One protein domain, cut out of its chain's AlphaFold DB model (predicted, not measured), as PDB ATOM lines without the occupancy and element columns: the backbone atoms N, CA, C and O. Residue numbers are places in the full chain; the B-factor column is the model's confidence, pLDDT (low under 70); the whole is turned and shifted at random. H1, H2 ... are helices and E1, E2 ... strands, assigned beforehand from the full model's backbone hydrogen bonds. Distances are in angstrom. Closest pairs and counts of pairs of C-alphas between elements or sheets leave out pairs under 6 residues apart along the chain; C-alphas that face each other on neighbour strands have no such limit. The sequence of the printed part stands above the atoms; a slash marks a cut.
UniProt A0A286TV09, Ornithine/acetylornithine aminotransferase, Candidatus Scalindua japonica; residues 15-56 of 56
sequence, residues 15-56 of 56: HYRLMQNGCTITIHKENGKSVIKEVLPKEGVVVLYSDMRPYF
ATOM      1  N   HIS A  15     117.669  43.820  68.843       81.19
ATOM      2  CA  HIS A  15     117.551  44.708  70.006       81.19
ATOM      3  C   HIS A  15     116.460  45.786  69.876       81.19
ATOM      4  O   HIS A  15     116.376  46.664  70.732       81.19
ATOM      5  N   TYR A  16     115.603  45.731  68.846       76.88
ATOM      6  CA  TYR A  16     114.679  46.830  68.532       76.88
ATOM      7  C   TYR A  16     113.704  47.135  69.679       76.88
ATOM      8  O   TYR A  16     113.490  48.298  69.997       76.88
ATOM      9  N   ARG A  17     113.164  46.102  70.345       76.44
ATOM     10  CA  ARG A  17     112.226  46.272  71.470       76.44
ATOM     11  C   ARG A  17     112.879  46.946  72.671       76.44
ATOM     12  O   ARG A  17     112.255  47.769  73.317       76.44
ATOM     13  N   LEU A  18     114.141  46.616  72.950       77.25
ATOM     14  CA  LEU A  18     114.876  47.220  74.062       77.25
ATOM     15  C   LEU A  18     115.162  48.698  73.783       77.25
ATOM     16  O   LEU A  18     115.006  49.525  74.671       77.25
ATOM     17  N   MET A  19     115.493  49.041  72.534       76.62
ATOM     18  CA  MET A  19     115.733  50.431  72.131       76.62
ATOM     19  C   MET A  19     114.464  51.299  72.123       76.62
ATOM     20  O   MET A  19     114.580  52.519  72.205       76.62
ATOM     21  N   GLN A  20     113.263  50.709  72.052       73.69
ATOM     22  CA  GLN A  20     111.999  51.454  72.170       73.69
ATOM     23  C   GLN A  20     111.774  52.041  73.567       73.69
ATOM     24  O   GLN A  20     111.063  53.028  73.688       73.69
ATOM     25  N   ASN A  21     112.416  51.497  74.603       76.12
ATOM     26  CA  ASN A  21     112.360  52.048  75.962       76.12
ATOM     27  C   ASN A  21     113.455  53.099  76.212       76.12
ATOM     28  O   ASN A  21     113.639  53.568  77.332       76.12
ATOM     29  N   GLY A  22     114.187  53.455  75.157       77.06
ATOM     30  CA  GLY A  22     115.370  54.288  75.208       77.06
ATOM     31  C   GLY A  22     116.662  53.492  75.320       77.06
ATOM     32  O   GLY A  22     116.686  52.301  75.628       77.06
ATOM     33  N   CYS A  23     117.767  54.153  74.998       82.19
ATOM     34  CA  CYS A  23     119.093  53.562  75.070       82.19
ATOM     35  C   CYS A  23     120.150  54.599  75.443       82.19
ATOM     36  O   CYS A  23     120.056  55.781  75.107       82.19
ATOM     37  N   THR A  24     121.191  54.122  76.118       85.88
ATOM     38  CA  THR A  24     122.389  54.903  76.405       85.88
ATOM     39  C   THR A  24     123.433  54.592  75.341       85.88
ATOM     40  O   THR A  24     123.859  53.448  75.187       85.88
ATOM     41  N   ILE A  25     123.834  55.610  74.585       85.31
ATOM     42  CA  ILE A  25     124.847  55.511  73.536       85.31
ATOM     43  C   ILE A  25     126.151  56.093  74.077       85.31
ATOM     44  O   ILE A  25     126.225  57.285  74.373       85.31
ATOM     45  N   THR A  26     127.191  55.266  74.155       90.81
ATOM     46  CA  THR A  26     128.550  55.713  74.482       90.81
ATOM     47  C   THR A  26     129.337  55.911  73.193       90.81
ATOM     48  O   THR A  26     129.586  54.966  72.449       90.81
ATOM     49  N   ILE A  27     129.727  57.152  72.918       90.88
ATOM     50  CA  ILE A  27     130.498  57.530  71.734       90.88
ATOM     51  C   ILE A  27     131.953  57.707  72.149       90.88
ATOM     52  O   ILE A  27     132.271  58.636  72.889       90.88
ATOM     53  N   HIS A  28     132.836  56.844  71.654       91.19
ATOM     54  CA  HIS A  28     134.279  56.976  71.843       91.19
ATOM     55  C   HIS A  28     134.854  57.898  70.767       91.19
ATOM     56  O   HIS A  28     134.709  57.635  69.575       91.19
ATOM     57  N   LYS A  29     135.472  59.004  71.183       89.81
ATOM     58  CA  LYS A  29     136.147  59.947  70.286       89.81
ATOM     59  C   LYS A  29     137.601  59.528  70.077       89.81
ATOM     60  O   LYS A  29     138.209  58.924  70.956       89.81
ATOM     61  N   GLU A  30     138.179  59.941  68.953       90.56
ATOM     62  CA  GLU A  30     139.589  59.681  68.617       90.56
ATOM     63  C   GLU A  30     140.571  60.238  69.661       90.56
ATOM     64  O   GLU A  30     141.641  59.683  69.870       90.56
ATOM     65  N   ASN A  31     140.182  61.293  70.387       87.75
ATOM     66  CA  ASN A  31     140.976  61.886  71.469       87.75
ATOM     67  C   ASN A  31     140.888  61.127  72.809       87.75
ATOM     68  O   ASN A  31     141.226  61.685  73.854       87.75
ATOM     69  N   GLY A  32     140.373  59.895  72.806       85.25
ATOM     70  CA  GLY A  32     140.251  59.039  73.986       85.25
ATOM     71  C   GLY A  32     139.110  59.406  74.940       85.25
ATOM     72  O   GLY A  32     138.843  58.664  75.882       85.25
ATOM     73  N   LYS A  33     138.394  60.516  74.712       92.00
ATOM     74  CA  LYS A  33     137.225  60.886  75.525       92.00
ATOM     75  C   LYS A  33     135.989  60.127  75.056       92.00
ATOM     76  O   LYS A  33     135.769  59.968  73.857       92.00
ATOM     77  N   SER A  34     135.133  59.731  75.991       90.56
ATOM     78  CA  SER A  34     133.799  59.224  75.679       90.56
ATOM     79  C   SER A  34     132.731  60.284  75.946       90.56
ATOM     80  O   SER A  34     132.864  61.128  76.832       90.56
ATOM     81  N   VAL A  35     131.667  60.265  75.145       90.56
ATOM     82  CA  VAL A  35     130.449  61.047  75.375       90.56
ATOM     83  C   VAL A  35     129.300  60.076  75.560       90.56
ATOM     84  O   VAL A  35     129.063  59.231  74.700       90.56
ATOM     85  N   ILE A  36     128.590  60.210  76.674       87.19
ATOM     86  CA  ILE A  36     127.377  59.446  76.952       87.19
ATOM     87  C   ILE A  36     126.190  60.264  76.454       87.19
ATOM     88  O   ILE A  36     126.062  61.446  76.779       87.19
ATOM     89  N   LYS A  37     125.336  59.644  75.644       85.44
ATOM     90  CA  LYS A  37     124.097  60.240  75.154       85.44
ATOM     91  C   LYS A  37     122.931  59.329  75.491       85.44
ATOM     92  O   LYS A  37     122.861  58.203  75.007       85.44
ATOM     93  N   GLU A  38     122.001  59.840  76.278       80.94
ATOM     94  CA  GLU A  38     120.730  59.173  76.529       80.94
ATOM     95  C   GLU A  38     119.752  59.523  75.409       80.94
ATOM     96  O   GLU A  38     119.551  60.692  75.065       80.94
ATOM     97  N   VAL A  39     119.175  58.497  74.794       79.44
ATOM     98  CA  VAL A  39     118.131  58.639  73.786       79.44
ATOM     99  C   VAL A  39     116.877  58.013  74.361       79.44
ATOM    100  O   VAL A  39     116.740  56.795  74.362       79.44
ATOM    101  N   LEU A  40     115.971  58.851  74.853       77.31
ATOM    102  CA  LEU A  40     114.633  58.450  75.268       77.31
ATOM    103  C   LEU A  40     113.657  58.837  74.149       77.31
ATOM    104  O   LEU A  40     113.547  60.030  73.835       77.31
ATOM    105  N   PRO A  41     112.965  57.882  73.508       69.50
ATOM    106  CA  PRO A  41     111.846  58.229  72.652       69.50
ATOM    107  C   PRO A  41     110.770  58.883  73.522       69.50
ATOM    108  O   PRO A  41     110.353  58.328  74.537       69.50
ATOM    109  N   LYS A  42     110.355  60.101  73.159       67.81
ATOM    110  CA  LYS A  42     109.221  60.751  73.825       67.81
ATOM    111  C   LYS A  42     107.962  59.924  73.559       67.81
ATOM    112  O   LYS A  42     107.833  59.325  72.490       67.81
ATOM    113  N   GLU A  43     107.044  59.899  74.518       64.56
ATOM    114  CA  GLU A  43     105.768  59.198  74.379       64.56
ATOM    115  C   GLU A  43     105.056  59.626  73.080       64.56
ATOM    116  O   GLU A  43     104.997  60.812  72.755       64.56
ATOM    117  N   GLY A  44     104.603  58.650  72.288       65.31
ATOM    118  CA  GLY A  44     103.970  58.881  70.982       65.31
ATOM    119  C   GLY A  44     104.920  59.093  69.791       65.31
ATOM    120  O   GLY A  44     104.443  59.237  68.667       65.31
ATOM    121  N   VAL A  45     106.246  59.085  69.978       72.50
ATOM    122  CA  VAL A  45     107.199  59.227  68.861       72.50
ATOM    123  C   VAL A  45     107.393  57.903  68.123       72.50
ATOM    124  O   VAL A  45     107.908  56.930  68.673       72.50
ATOM    125  N   VAL A  46     107.062  57.894  66.830       71.50
ATOM    126  CA  VAL A  46     107.396  56.803  65.907       71.50
ATOM    127  C   VAL A  46     108.734  57.110  65.234       71.50
ATOM    128  O   VAL A  46     108.877  58.103  64.525       71.50
ATOM    129  N   VAL A  47     109.731  56.250  65.447       72.88
ATOM    130  CA  VAL A  47     111.031  56.362  64.773       72.88
ATOM    131  C   VAL A  47     110.976  55.601  63.452       72.88
ATOM    132  O   VAL A  47     110.969  54.371  63.436       72.88
ATOM    133  N   LEU A  48     110.952  56.338  62.340       77.44
ATOM    134  CA  LEU A  48     110.979  55.765  60.996       77.44
ATOM    135  C   LEU A  48     112.409  55.441  60.554       77.44
ATOM    136  O   LEU A  48     113.327  56.267  60.667       77.44
ATOM    137  N   TYR A  49     112.584  54.249  59.986       74.56
ATOM    138  CA  TYR A  49     113.812  53.890  59.282       74.56
ATOM    139  C   TYR A  49     113.990  54.750  58.025       74.56
ATOM    140  O   TYR A  49     113.027  55.275  57.469       74.56
ATOM    141  N   SER A  50     115.239  54.927  57.587       79.44
ATOM    142  CA  SER A  50     115.576  55.829  56.477       79.44
ATOM    143  C   SER A  50     114.884  55.472  55.161       79.44
ATOM    144  O   SER A  50     114.573  56.371  54.391       79.44
ATOM    145  N   ASP A  51     114.623  54.189  54.925       81.19
ATOM    146  CA  ASP A  51     113.895  53.657  53.770       81.19
ATOM    147  C   ASP A  51     112.376  53.884  53.841       81.19
ATOM    148  O   ASP A  51     111.719  53.881  52.806       81.19
ATOM    149  N   MET A  52     111.820  54.128  55.031       81.62
ATOM    150  CA  MET A  52     110.394  54.406  55.230       81.62
ATOM    151  C   MET A  52     110.046  55.898  55.211       81.62
ATOM    152  O   MET A  52     108.899  56.242  54.950       81.62
ATOM    153  N   ARG A  53     111.021  56.792  55.426       84.94
ATOM    154  CA  ARG A  53     110.812  58.256  55.399       84.94
ATOM    155  C   ARG A  53     110.219  58.811  54.096       84.94
ATOM    156  O   ARG A  53     109.516  59.799  54.180       84.94
ATOM    157  N   PRO A  54     110.478  58.255  52.898       90.81
ATOM    158  CA  PRO A  54     109.843  58.772  51.685       90.81
ATOM    159  C   PRO A  54     108.326  58.539  51.618       90.81
ATOM    160  O   PRO A  54     107.672  59.101  50.746       90.81
ATOM    161  N   TYR A  55     107.779  57.683  52.485       82.94
ATOM    162  CA  TYR A  55     106.388  57.228  52.434       82.94
ATOM    163  C   TYR A  55     105.506  57.818  53.548       82.94
ATOM    164  O   TYR A  55     104.318  57.502  53.593       82.94
ATOM    165  N   PHE A  56     106.071  58.643  54.438       76.44
ATOM    166  CA  PHE A  56     105.417  59.250  55.603       76.44
ATOM    167  C   PHE A  56     105.987  60.645  55.863       76.44
ATOM    168  O   PHE A  56     105.200  61.531  56.258       76.44
TER     169      PHE A  56
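Overview. This is residues 15 to 56 of the 56 residues of the protein "Ornithine/acetylornithine aminotransferase" of Candidatus Scalindua japonica (UniProt A0A286TV09). With little regular structure, this is a two-stranded hairpin, E1 and E2, with a one-turn helix, H1, near its open end and a long tail, residues 40 to 56, leading away from E2; residues 49 to 55 stick out. The printed part has 42 residues, with H1, E1, E2 along the chain; the sheet is antiparallel, the class mixed, and 16 residues are in named elements. It is only just extended, close to loose, with a radius of gyration of the C-alphas of 13.7 A and spans of 40 by 22 by 18 A.

Arrangement. E1, residues 23 to 28, and E2, residues 34 to 39, form a hairpin, antiparallel at 159 degrees. N 25 and O 37 are within hydrogen-bond range at 2.8 A. H1, residues 16 to 19, is apart from E2; it is too short for an O i to N i+4 pair, and its one O i to N i+3 pair is within range.

Along the chain. E1 is 15.9 A long, from C-alpha 23 at (119.093, 53.562, 75.070). E2, 15.8 A, ends with C-alpha 39 at (118.131, 58.639, 73.786). H1 measures 5.2 A.

Size, cuts and confidence. The farthest C-alphas, Gly 32 and Tyr 55, are 40.2 A apart. The printed part has no cut, and both links are tight. Residues 41 to 44 are under pLDDT 70.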